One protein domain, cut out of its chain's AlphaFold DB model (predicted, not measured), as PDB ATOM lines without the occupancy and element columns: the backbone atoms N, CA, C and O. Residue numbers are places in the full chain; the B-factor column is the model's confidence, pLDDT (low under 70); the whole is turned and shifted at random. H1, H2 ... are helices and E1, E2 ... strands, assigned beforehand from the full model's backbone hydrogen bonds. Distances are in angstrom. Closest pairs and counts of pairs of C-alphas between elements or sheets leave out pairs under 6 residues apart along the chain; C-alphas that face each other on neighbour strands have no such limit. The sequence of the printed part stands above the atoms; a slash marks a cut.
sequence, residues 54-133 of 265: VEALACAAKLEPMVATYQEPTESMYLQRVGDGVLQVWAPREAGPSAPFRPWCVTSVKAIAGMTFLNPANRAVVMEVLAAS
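Overview. This is residues 54 to 133 of the 265 residues of an uncharacterized protein of Roseospira visakhapatnamensis (UniProt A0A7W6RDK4). A sheet of three strands, E1, E2 and E3, makes one side of a rounded body, and a group of three helices, H5 with H2 and H3, makes the other. H1 sits beside the E3 edge of the sheet, and H4 sits at the end where E2 begins and E3 ends. The printed part has 80 residues, with five named helices and three named strands in the order H1, H2, H3, E1, E2, E3, H4, H5 along the chain; the strand order in the sheet is E1 - E2 - E3, all antiparallel, and the class is mixed, helices and strands. The whole is compact, with a radius of gyration of the C-alphas of 11.5 A and spans of 31 by 27 by 21 A.

Arrangement. E1, residues 78 to 83, E2, residues 86 to 92, and E3, residues 101 to 108, form a meander, each strand the antiparallel neighbour of the one before. The hairpin E1 and E2 has N 80 and O 88 at 2.9 A, within hydrogen-bond range. The hairpin E2 and E3 has N 89 and O 105 at 2.8 A. E3 bends by 62 degrees at residue 105. H1, residues 54 to 60, is on the sheet, at the sheet's level with a height of 1.8 A; its closest C-alphas to E3 are those of Ala 56 and Thr 107, 3.9 A apart. H4, residues 109 to 114, only grazes the sheet and touches H1, about perpendicular at 84 degrees, the closest C-alphas being those of Leu 57 and Ala 111, 5.1 A apart. H5, residues 120 to 131, only grazes the sheet with residues 126 to 131. With residues 122 to 126 alone, H5 touches H2, residues 63 to 69, only just about perpendicular at 70.5 degrees; the closest C-alphas are those of Glu 64 and Asn 122, 6.0 A apart. With residues 125 to 129 alone, H5 touches H3, residues 73 to 76; the closest C-alphas are those of Thr 74 and Val 129, 6.0 A apart. H1 and H5 are apart. In H1, H2, H4 and H5 every O i to N i+4 pair is within hydrogen-bond range; H3 is too short for such a pair.

Along the chain. H1 begins at C-alpha 54, (-69.243, -45.973, 74.839). From first to last C-alpha, E1 measures 15.3 A, E2 20.1 A, E3 19.3 A and H5 16.3 A. H5 ends at C-alpha 131, (-70.032, -57.693, 94.600).

Size, cuts and confidence. The C-alphas farthest apart, those of Ser 98 and Gly 114, are 32.2 A apart. The printed part has no cut and no long link. Mean pLDDT of the printed part is 84.3; residues 95 to 98 are under 70.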
ATOM      1  N   VAL A  54     -70.147 -45.278  75.764       77.75
ATOM      2  CA  VAL A  54     -69.243 -45.973  74.839       77.75
ATOM      3  C   VAL A  54     -67.957 -46.410  75.539       77.75
ATOM      4  O   VAL A  54     -67.532 -47.554  75.380       77.75
ATOM      5  N   GLU A  55     -67.347 -45.542  76.347       78.19
ATOM      6  CA  GLU A  55     -66.145 -45.889  77.116       78.19
ATOM      7  C   GLU A  55     -66.445 -46.921  78.198       78.19
ATOM      8  O   GLU A  55     -65.671 -47.866  78.377       78.19
ATOM      9  N   ALA A  56     -67.593 -46.794  78.869       81.25
ATOM     10  CA  ALA A  56     -68.001 -47.746  79.892       81.25
ATOM     11  C   ALA A  56     -68.183 -49.159  79.315       81.25
ATOM     12  O   ALA A  56     -67.719 -50.132  79.922       81.25
ATOM     13  N   LEU A  57     -68.797 -49.272  78.130       81.38
ATOM     14  CA  LEU A  57     -68.942 -50.531  77.394       81.38
ATOM     15  C   LEU A  57     -67.596 -51.062  76.890       81.38
ATOM     16  O   LEU A  57     -67.307 -52.247  77.049       81.38
ATOM     17  N   ALA A  58     -66.738 -50.198  76.342       83.31
ATOM     18  CA  ALA A  58     -65.409 -50.592  75.882       83.31
ATOM     19  C   ALA A  58     -64.521 -51.100  77.031       83.31
ATOM     20  O   ALA A  58     -63.717 -52.012  76.833       83.31
ATOM     21  N   CYS A  59     -64.661 -50.529  78.228       87.44
ATOM     22  CA  CYS A  59     -64.003 -51.006  79.440       87.44
ATOM     23  C   CYS A  59     -64.579 -52.357  79.891       87.44
ATOM     24  O   CYS A  59     -63.819 -53.302  80.112       87.44
ATOM     25  N   ALA A  60     -65.909 -52.492  79.937       88.44
ATOM     26  CA  ALA A  60     -66.577 -53.734  80.330       88.44
ATOM     27  C   ALA A  60     -66.220 -54.912  79.402       88.44
ATOM     28  O   ALA A  60     -65.961 -56.016  79.879       88.44
ATOM     29  N   ALA A  61     -66.107 -54.666  78.093       87.25
ATOM     30  CA  ALA A  61     -65.698 -55.662  77.100       87.25
ATOM     31  C   ALA A  61     -64.289 -56.227  77.325       87.25
ATOM     32  O   ALA A  61     -63.982 -57.332  76.883       87.25
ATOM     33  N   LYS A  62     -63.429 -55.492  78.034       88.25
ATOM     34  CA  LYS A  62     -62.062 -55.922  78.335       88.25
ATOM     35  C   LYS A  62     -61.944 -56.684  79.656       88.25
ATOM     36  O   LYS A  62     -60.884 -57.244  79.917       88.25
ATOM     37  N   LEU A  63     -63.003 -56.754  80.467       88.81
ATOM     38  CA  LEU A  63     -62.970 -57.476  81.744       88.81
ATOM     39  C   LEU A  63     -62.810 -58.983  81.546       88.81
ATOM     40  O   LEU A  63     -62.038 -59.609  82.260       88.81
ATOM     41  N   GLU A  64     -63.490 -59.567  80.560       85.38
ATOM     42  CA  GLU A  64     -63.387 -61.002  80.286       85.38
ATOM     43  C   GLU A  64     -61.964 -61.457  79.912       85.38
ATOM     44  O   GLU A  64     -61.451 -62.363  80.577       85.38
ATOM     45  N   PRO A  65     -61.290 -60.861  78.905       87.06
ATOM     46  CA  PRO A  65     -59.918 -61.249  78.594       87.06
ATOM     47  C   PRO A  65     -58.958 -60.932  79.746       87.06
ATOM     48  O   PRO A  65     -58.012 -61.681  79.959       87.06
ATOM     49  N   MET A  66     -59.213 -59.875  80.523       85.69
ATOM     50  CA  MET A  66     -58.394 -59.518  81.683       85.69
ATOM     51  C   MET A  66     -58.479 -60.571  82.794       85.69
ATOM     52  O   MET A  66     -57.444 -61.042  83.265       85.69
ATOM     53  N   VAL A  67     -59.685 -61.012  83.158       88.31
ATOM     54  CA  VAL A  67     -59.888 -62.091  84.138       88.31
ATOM     55  C   VAL A  67     -59.182 -63.372  83.697       88.31
ATOM     56  O   VAL A  67     -58.561 -64.035  84.521       88.31
ATOM     57  N   ALA A  68     -59.209 -63.685  82.400       86.69
ATOM     58  CA  ALA A  68     -58.534 -64.862  81.858       86.69
ATOM     59  C   ALA A  68     -56.996 -64.797  81.940       86.69
ATOM     60  O   ALA A  68     -56.344 -65.833  81.824       86.69
ATOM     61  N   THR A  69     -56.407 -63.607  82.121       84.94
ATOM     62  CA  THR A  69     -54.943 -63.454  82.214       84.94
ATOM     63  C   THR A  69     -54.385 -63.672  83.616       84.94
ATOM     64  O   THR A  69     -53.194 -63.945  83.756       84.94
ATOM     65  N   TYR A  70     -55.219 -63.572  84.651       83.50
ATOM     66  CA  TYR A  70     -54.780 -63.737  86.033       83.50
ATOM     67  C   TYR A  70     -55.017 -65.165  86.518       83.50
ATOM     68  O   TYR A  70     -56.080 -65.740  86.301       83.50
ATOM     69  N   GLN A  71     -54.033 -65.720  87.225       82.56
ATOM     70  CA  GLN A  71     -54.167 -67.020  87.888       82.56
ATOM     71  C   GLN A  71     -55.212 -66.967  89.013       82.56
ATOM     72  O   GLN A  71     -55.998 -67.897  89.173       82.56
ATOM     73  N   GLU A  72     -55.247 -65.850  89.746       84.19
ATOM     74  CA  GLU A  72     -56.179 -65.575  90.845       84.19
ATOM     75  C   GLU A  72     -56.837 -64.200  90.621       84.19
ATOM     76  O   GLU A  72     -56.411 -63.187  91.185       84.19
ATOM     77  N   PRO A  73     -57.838 -64.113  89.724       83.50
ATOM     78  CA  PRO A  73     -58.429 -62.844  89.295       83.50
ATOM     79  C   PRO A  73     -59.188 -62.114  90.407       83.50
ATOM     80  O   PRO A  73     -59.187 -60.887  90.427       83.50
ATOM     81  N   THR A  74     -59.786 -62.836  91.357       86.19
ATOM     82  CA  THR A  74     -60.462 -62.251  92.528       86.19
ATOM     83  C   THR A  74     -59.495 -61.524  93.459       86.19
ATOM     84  O   THR A  74     -59.870 -60.540  94.089       86.19
ATOM     85  N   GLU A  75     -58.241 -61.971  93.512       83.50
ATOM     86  CA  GLU A  75     -57.185 -61.304  94.270       83.50
ATOM     87  C   GLU A  75     -56.435 -60.274  93.428       83.50
ATOM     88  O   GLU A  75     -55.855 -59.343  93.973       83.50
ATOM     89  N   SER A  76     -56.411 -60.425  92.104       83.94
ATOM     90  CA  SER A  76     -55.610 -59.595  91.191       83.94
ATOM     91  C   SER A  76     -56.398 -58.472  90.523       83.94
ATOM     92  O   SER A  76     -55.818 -57.669  89.798       83.94
ATOM     93  N   MET A  77     -57.704 -58.380  90.757       87.00
ATOM     94  CA  MET A  77     -58.554 -57.312  90.241       87.00
ATOM     95  C   MET A  77     -59.357 -56.678  91.367       87.00
ATOM     96  O   MET A  77     -59.818 -57.346  92.287       87.00
ATOM     97  N   TYR A  78     -59.549 -55.370  91.267       89.56
ATOM     98  CA  TYR A  78     -60.314 -54.595  92.225       89.56
ATOM     99  C   TYR A  78     -61.219 -53.608  91.493       89.56
ATOM    100  O   TYR A  78     -60.800 -52.944  90.545       89.56
ATOM    101  N   LEU A  79     -62.473 -53.510  91.923       90.12
ATOM    102  CA  LEU A  79     -63.429 -52.540  91.404       90.12
ATOM    103  C   LEU A  79     -63.698 -51.498  92.486       90.12
ATOM    104  O   LEU A  79     -64.286 -51.810  93.520       90.12
ATOM    105  N   GLN A  80     -63.275 -50.263  92.239       89.19
ATOM    106  CA  GLN A  80     -63.540 -49.142  93.131       89.19
ATOM    107  C   GLN A  80     -64.821 -48.423  92.707       89.19
ATOM    108  O   GLN A  80     -64.968 -48.052  91.543       89.19
ATOM    109  N   ARG A  81     -65.739 -48.185  93.643       87.62
ATOM    110  CA  ARG A  81     -66.923 -47.342  93.430       87.62
ATOM    111  C   ARG A  81     -66.513 -45.881  93.542       87.62
ATOM    112  O   ARG A  81     -66.116 -45.442  94.616       87.62
ATOM    113  N   VAL A  82     -66.611 -45.154  92.434       83.69
ATOM    114  CA  VAL A  82     -66.210 -43.736  92.351       83.69
ATOM    115  C   VAL A  82     -67.402 -42.790  92.175       83.69
ATOM    116  O   VAL A  82     -67.245 -41.582  92.271       83.69
ATOM    117  N   GLY A  83     -68.600 -43.332  91.951       77.31
ATOM    118  CA  GLY A  83     -69.848 -42.579  91.826       77.31
ATOM    119  C   GLY A  83     -71.047 -43.512  91.663       77.31
ATOM    120  O   GLY A  83     -70.897 -44.739  91.705       77.31
ATOM    121  N   ASP A  84     -72.237 -42.949  91.451       76.88
ATOM    122  CA  ASP A  84     -73.482 -43.717  91.327       76.88
ATOM    123  C   ASP A  84     -73.457 -44.663  90.121       76.88
ATOM    124  O   ASP A  84     -73.636 -44.282  88.964       76.88
ATOM    125  N   GLY A  85     -73.206 -45.941  90.405       77.88
ATOM    126  CA  GLY A  85     -73.105 -46.987  89.392       77.88
ATOM    127  C   GLY A  85     -71.839 -46.924  88.534       77.88
ATOM    128  O   GLY A  85     -71.742 -47.717  87.597       77.88
ATOM    129  N   VAL A  86     -70.881 -46.044  88.852       84.44
ATOM    130  CA  VAL A  86     -69.590 -45.904  88.160       84.44
ATOM    131  C   VAL A  86     -68.497 -46.641  88.930       84.44
ATOM    132  O   VAL A  86     -68.375 -46.534  90.153       84.44
ATOM    133  N   LEU A  87     -67.694 -47.398  88.191       87.75
ATOM    134  CA  LEU A  87     -66.664 -48.277  88.721       87.75
ATOM    135  C   LEU A  87     -65.335 -47.989  88.044       87.75
ATOM    136  O   LEU A  87     -65.234 -48.035  86.820       87.75
ATOM    137  N   GLN A  88     -64.295 -47.772  88.833       90.00
ATOM    138  CA  GLN A  88     -62.928 -47.762  88.345       90.00
ATOM    139  C   GLN A  88     -62.330 -49.162  88.493       90.00
ATOM    140  O   GLN A  88     -62.335 -49.746  89.577       90.00
ATOM    141  N   VAL A  89     -61.821 -49.705  87.391       89.25
ATOM    142  CA  VAL A  89     -61.156 -51.007  87.343       89.25
ATOM    143  C   VAL A  89     -59.692 -50.830  87.700       89.25
ATOM    144  O   VAL A  89     -58.985 -50.058  87.053       89.25
ATOM    145  N   TRP A  90     -59.233 -51.580  88.692       90.06
ATOM    146  CA  TRP A  90     -57.853 -51.614  89.148       90.06
ATOM    147  C   TRP A  90     -57.287 -53.017  88.975       90.06
ATOM    148  O   TRP A  90     -57.867 -53.990  89.453       90.06
ATOM    149  N   ALA A  91     -56.138 -53.123  88.315       87.69
ATOM    150  CA  ALA A  91     -55.440 -54.392  88.144       87.69
ATOM    151  C   ALA A  91     -53.928 -54.162  87.937       87.69
ATOM    152  O   ALA A  91     -53.531 -53.080  87.480       87.69
ATOM    153  N   PRO A  92     -53.057 -55.128  88.275       83.19
ATOM    154  CA  PRO A  92     -51.636 -55.046  87.974       83.19
ATOM    155  C   PRO A  92     -51.374 -55.148  86.470       83.19
ATOM    156  O   PRO A  92     -51.938 -55.997  85.784       83.19
ATOM    157  N   ARG A  93     -50.488 -54.295  85.943       73.06
ATOM    158  CA  ARG A  93     -50.068 -54.362  84.528       73.06
ATOM    159  C   ARG A  93     -48.991 -55.412  84.269       73.06
ATOM    160  O   ARG A  93     -48.823 -55.845  83.136       73.06
ATOM    161  N   GLU A  94     -48.255 -55.776  85.309       73.00
ATOM    162  CA  GLU A  94     -47.180 -56.757  85.253       73.00
ATOM    163  C   GLU A  94     -47.696 -58.114  85.728       73.00
ATOM    164  O   GLU A  94     -48.494 -58.198  86.664       73.00
ATOM    165  N   ALA A  95     -47.219 -59.182  85.092       58.16
ATOM    166  CA  ALA A  95     -47.518 -60.553  85.481       58.16
ATOM    167  C   ALA A  95     -46.681 -60.934  86.714       58.16
ATOM    168  O   ALA A  95     -45.657 -61.605  86.608       58.16
ATOM    169  N   GLY A  96     -47.083 -60.452  87.889       59.59
ATOM    170  CA  GLY A  96     -46.422 -60.766  89.152       59.59
ATOM    171  C   GLY A  96     -47.369 -60.624  90.347       59.59
ATOM    172  O   GLY A  96     -48.169 -59.689  90.377       59.59
ATOM    173  N   PRO A  97     -47.284 -61.507  91.358       62.00
ATOM    174  CA  PRO A  97     -48.194 -61.491  92.511       62.00
ATOM    175  C   PRO A  97     -48.064 -60.216  93.364       62.00
ATOM    176  O   PRO A  97     -49.025 -59.778  93.994       62.00
ATOM    177  N   SER A  98     -46.891 -59.576  93.348       67.69
ATOM    178  CA  SER A  98     -46.595 -58.329  94.063       67.69
ATOM    179  C   SER A  98     -46.749 -57.067  93.210       67.69
ATOM    180  O   SER A  98     -46.440 -55.974  93.682       67.69
ATOM    181  N   ALA A  99     -47.203 -57.186  91.957       71.25
ATOM    182  CA  ALA A  99     -47.312 -56.033  91.077       71.25
ATOM    183  C   ALA A  99     -48.367 -55.035  91.611       71.25
ATOM    184  O   ALA A  99     -49.443 -55.445  92.068       71.25
ATOM    185  N   PRO A 100     -48.073 -53.721  91.589       76.62
ATOM    186  CA  PRO A 100     -48.950 -52.722  92.180       76.62
ATOM    187  C   PRO A 100     -50.244 -52.585  91.377       76.62
ATOM    188  O   PRO A 100     -50.235 -52.567  90.142       76.62
ATOM    189  N   PHE A 101     -51.358 -52.412  92.087       81.31
ATOM    190  CA  PHE A 101     -52.628 -52.061  91.465       81.31
ATOM    191  C   PHE A 101     -52.530 -50.699  90.779       81.31
ATOM    192  O   PHE A 101     -52.082 -49.714  91.370       81.31
ATOM    193  N   ARG A 102     -52.977 -50.639  89.526       81.81
ATOM    194  CA  ARG A 102     -53.073 -49.402  88.746       81.81
ATOM    195  C   ARG A 102     -54.491 -49.224  88.230       81.81
ATOM    196  O   ARG A 102     -55.114 -50.229  87.880       81.81
ATOM    197  N   PRO A 103     -54.979 -47.977  88.121       85.12
ATOM    198  CA  PRO A 103     -56.245 -47.736  87.462       85.12
ATOM    199  C   PRO A 103     -56.078 -48.099  85.985       85.12
ATOM    200  O   PRO A 103     -55.086 -47.743  85.337       85.12
ATOM    201  N   TRP A 104     -57.025 -48.869  85.470       84.94
ATOM    202  CA  TRP A 104     -56.948 -49.443  84.135       84.94
ATOM    203  C   TRP A 104     -57.967 -48.806  83.194       84.94
ATOM    204  O   TRP A 104     -57.588 -48.272  82.153       84.94
ATOM    205  N   CYS A 105     -59.243 -48.807  83.579       87.94
ATOM    206  CA  CYS A 105     -60.306 -48.064  82.902       87.94
ATOM    207  C   CYS A 105     -61.484 -47.807  83.846       87.94
ATOM    208  O   CYS A 105     -61.501 -48.295  84.976       87.94
ATOM    209  N   VAL A 106     -62.465 -47.037  83.379       88.75
ATOM    210  CA  VAL A 106     -63.707 -46.759  84.107       88.75
ATOM    211  C   VAL A 106     -64.877 -47.391  83.356       88.75
ATOM    212  O   VAL A 106     -64.956 -47.323  82.130       88.75
ATOM    213  N   THR A 107     -65.772 -48.040  84.089       90.94
ATOM    214  CA  THR A 107     -66.984 -48.686  83.578       90.94
ATOM    215  C   THR A 107     -68.180 -48.375  84.472       90.94
ATOM    216  O   THR A 107     -68.078 -47.600  85.420       90.94
ATOM    217  N   SER A 108     -69.336 -48.961  84.169       90.38
ATOM    218  CA  SER A 108     -70.539 -48.846  84.981       90.38
ATOM    219  C   SER A 108     -71.173 -50.206  85.238       90.38
ATOM    220  O   SER A 108     -71.009 -51.147  84.459       90.38
ATOM    221  N   VAL A 109     -71.956 -50.306  86.313       87.81
ATOM    222  CA  VAL A 109     -72.731 -51.518  86.632       87.81
ATOM    223  C   VAL A 109     -73.635 -51.903  85.456       87.81
ATOM    224  O   VAL A 109     -73.726 -53.078  85.104       87.81
ATOM    225  N   LYS A 110     -74.257 -50.909  84.802       87.94
ATOM    226  CA  LYS A 110     -75.097 -51.108  83.612       87.94
ATOM    227  C   LYS A 110     -74.291 -51.683  82.447       87.94
ATOM    228  O   LYS A 110     -74.761 -52.615  81.801       87.94
ATOM    229  N   ALA A 111     -73.090 -51.160  82.196       87.06
ATOM    230  CA  ALA A 111     -72.224 -51.661  81.134       87.06
ATOM    231  C   ALA A 111     -71.811 -53.115  81.399       87.06
ATOM    232  O   ALA A 111     -71.996 -53.953  80.524       87.06
ATOM    233  N   ILE A 112     -71.359 -53.444  82.617       88.50
ATOM    234  CA  ILE A 112     -71.000 -54.823  82.998       88.50
ATOM    235  C   ILE A 112     -72.201 -55.768  82.853       88.50
ATOM    236  O   ILE A 112     -72.064 -56.852  82.289       88.50
ATOM    237  N   ALA A 113     -73.383 -55.360  83.321       87.50
ATOM    238  CA  ALA A 113     -74.595 -56.172  83.231       87.50
ATOM    239  C   ALA A 113     -75.070 -56.394  81.783       87.50
ATOM    240  O   ALA A 113     -75.670 -57.429  81.493       87.50
ATOM    241  N   GLY A 114     -74.808 -55.436  80.889       83.25
ATOM    242  CA  GLY A 114     -75.129 -55.519  79.463       83.25
ATOM    243  C   GLY A 114     -74.124 -56.318  78.629       83.25
ATOM    244  O   GLY A 114     -74.415 -56.631  77.474       83.25
ATOM    245  N   MET A 115     -72.958 -56.670  79.182       86.75
ATOM    246  CA  MET A 115     -71.953 -57.446  78.462       86.75
ATOM    247  C   MET A 115     -72.350 -58.915  78.323       86.75
ATOM    248  O   MET A 115     -72.793 -59.570  79.268       86.75
ATOM    249  N   THR A 116     -72.102 -59.463  77.134       88.25
ATOM    250  CA  THR A 116     -72.169 -60.907  76.898       88.25
ATOM    251  C   THR A 116     -70.779 -61.499  77.093       88.25
ATOM    252  O   THR A 116     -69.881 -61.221  76.308       88.25
ATOM    253  N   PHE A 117     -70.618 -62.303  78.142       82.19
ATOM    254  CA  PHE A 117     -69.390 -63.052  78.409       82.19
ATOM    255  C   PHE A 117     -69.411 -64.372  77.639       82.19
ATOM    256  O   PHE A 117     -70.418 -65.087  77.679       82.19
ATOM    257  N   LEU A 118     -68.311 -64.713  76.972       85.94
ATOM    258  CA  LEU A 118     -68.161 -65.984  76.258       85.94
ATOM    259  C   LEU A 118     -68.006 -67.162  77.229       85.94
ATOM    260  O   LEU A 118     -68.522 -68.252  76.977       85.94
ATOM    261  N   ASN A 119     -67.327 -66.938  78.353       86.19
ATOM    262  CA  ASN A 119     -67.117 -67.916  79.406       86.19
ATOM    263  C   ASN A 119     -67.981 -67.588  80.644       86.19
ATOM    264  O   ASN A 119     -67.751 -66.572  81.314       86.19
ATOM    265  N   PRO A 120     -68.942 -68.456  81.022       85.25
ATOM    266  CA  PRO A 120     -69.793 -68.226  82.188       85.25
ATOM    267  C   PRO A 120     -69.016 -68.214  83.514       85.25
ATOM    268  O   PRO A 120     -69.455 -67.555  84.455       85.25
ATOM    269  N   ALA A 121     -67.858 -68.882  83.595       87.81
ATOM    270  CA  ALA A 121     -66.996 -68.825  84.775       87.81
ATOM    271  C   ALA A 121     -66.361 -67.434  84.935       87.81
ATOM    272  O   ALA A 121     -66.394 -66.868  86.024       87.81
ATOM    273  N   ASN A 122     -65.886 -66.830  83.840       88.56
ATOM    274  CA  ASN A 122     -65.347 -65.466  83.863       88.56
ATOM    275  C   ASN A 122     -66.428 -64.455  84.251       88.56
ATOM    276  O   ASN A 122     -66.168 -63.538  85.025       88.56
ATOM    277  N   ARG A 123     -67.663 -64.657  83.774       87.88
ATOM    278  CA  ARG A 123     -68.811 -63.852  84.206       87.88
ATOM    279  C   ARG A 123     -69.030 -63.940  85.714       87.88
ATOM    280  O   ARG A 123     -69.240 -62.910  86.343       87.88
ATOM    281  N   ALA A 124     -69.000 -65.144  86.286       89.88
ATOM    282  CA  ALA A 124     -69.175 -65.331  87.725       89.88
ATOM    283  C   ALA A 124     -68.093 -64.584  88.516       89.88
ATOM    284  O   ALA A 124     -68.432 -63.834  89.427       89.88
ATOM    285  N   VAL A 125     -66.830 -64.688  88.088       91.50
ATOM    286  CA  VAL A 125     -65.708 -63.959  88.698       91.50
ATOM    287  C   VAL A 125     -65.897 -62.445  88.603       91.50
ATOM    288  O   VAL A 125     -65.759 -61.752  89.604       91.50
ATOM    289  N   VAL A 126     -66.258 -61.897  87.436       89.75
ATOM    290  CA  VAL A 126     -66.494 -60.445  87.308       89.75
ATOM    291  C   VAL A 126     -67.637 -59.986  88.211       89.75
ATOM    292  O   VAL A 126     -67.531 -58.933  88.838       89.75
ATOM    293  N   MET A 127     -68.717 -60.766  88.312       90.38
ATOM    294  CA  MET A 127     -69.837 -60.445  89.200       90.38
ATOM    295  C   MET A 127     -69.459 -60.567  90.683       90.38
ATOM    296  O   MET A 127     -69.972 -59.806  91.499       90.38
ATOM    297  N   GLU A 128     -68.545 -61.470  91.033       90.44
ATOM    298  CA  GLU A 128     -67.988 -61.596  92.380       90.44
ATOM    299  C   GLU A 128     -67.099 -60.398  92.734       90.44
ATOM    300  O   GLU A 128     -67.316 -59.758  93.763       90.44
ATOM    301  N   VAL A 129     -66.175 -60.010  91.848       88.69
ATOM    302  CA  VAL A 129     -65.348 -58.803  92.026       88.69
ATOM    303  C   VAL A 129     -66.235 -57.551  92.087       88.69
ATOM    304  O   VAL A 129     -65.976 -56.631  92.863       88.69
ATOM    305  N   LEU A 130     -67.328 -57.520  91.319       89.50
ATOM    306  CA  LEU A 130     -68.330 -56.457  91.385       89.50
ATOM    307  C   LEU A 130     -69.063 -56.441  92.730       89.50
ATOM    308  O   LEU A 130     -69.293 -55.365  93.280       89.50
ATOM    309  N   ALA A 131     -69.420 -57.600  93.278       88.94
ATOM    310  CA  ALA A 131     -70.032 -57.693  94.600       88.94
ATOM    311  C   ALA A 131     -69.060 -57.257  95.711       88.94
ATOM    312  O   ALA A 131     -69.481 -56.597  96.658       88.94
ATOM    313  N   ALA A 132     -67.767 -57.550  95.551       87.44
ATOM    314  CA  ALA A 132     -66.695 -57.131  96.451       87.44
ATOM    315  C   ALA A 132     -66.239 -55.669  96.251       87.44
ATOM    316  O   ALA A 132     -65.349 -55.199  96.960       87.44
ATOM    317  N   SER A 133     -66.829 -54.938  95.295       87.62
ATOM    318  CA  SER A 133     -66.454 -53.548  95.024       87.62
ATOM    319  C   SER A 133     -66.721 -52.635  96.218       87.62
ATOM    320  O   SER A 133     -67.789 -52.676  96.836       87.62
TER     321      SER A 133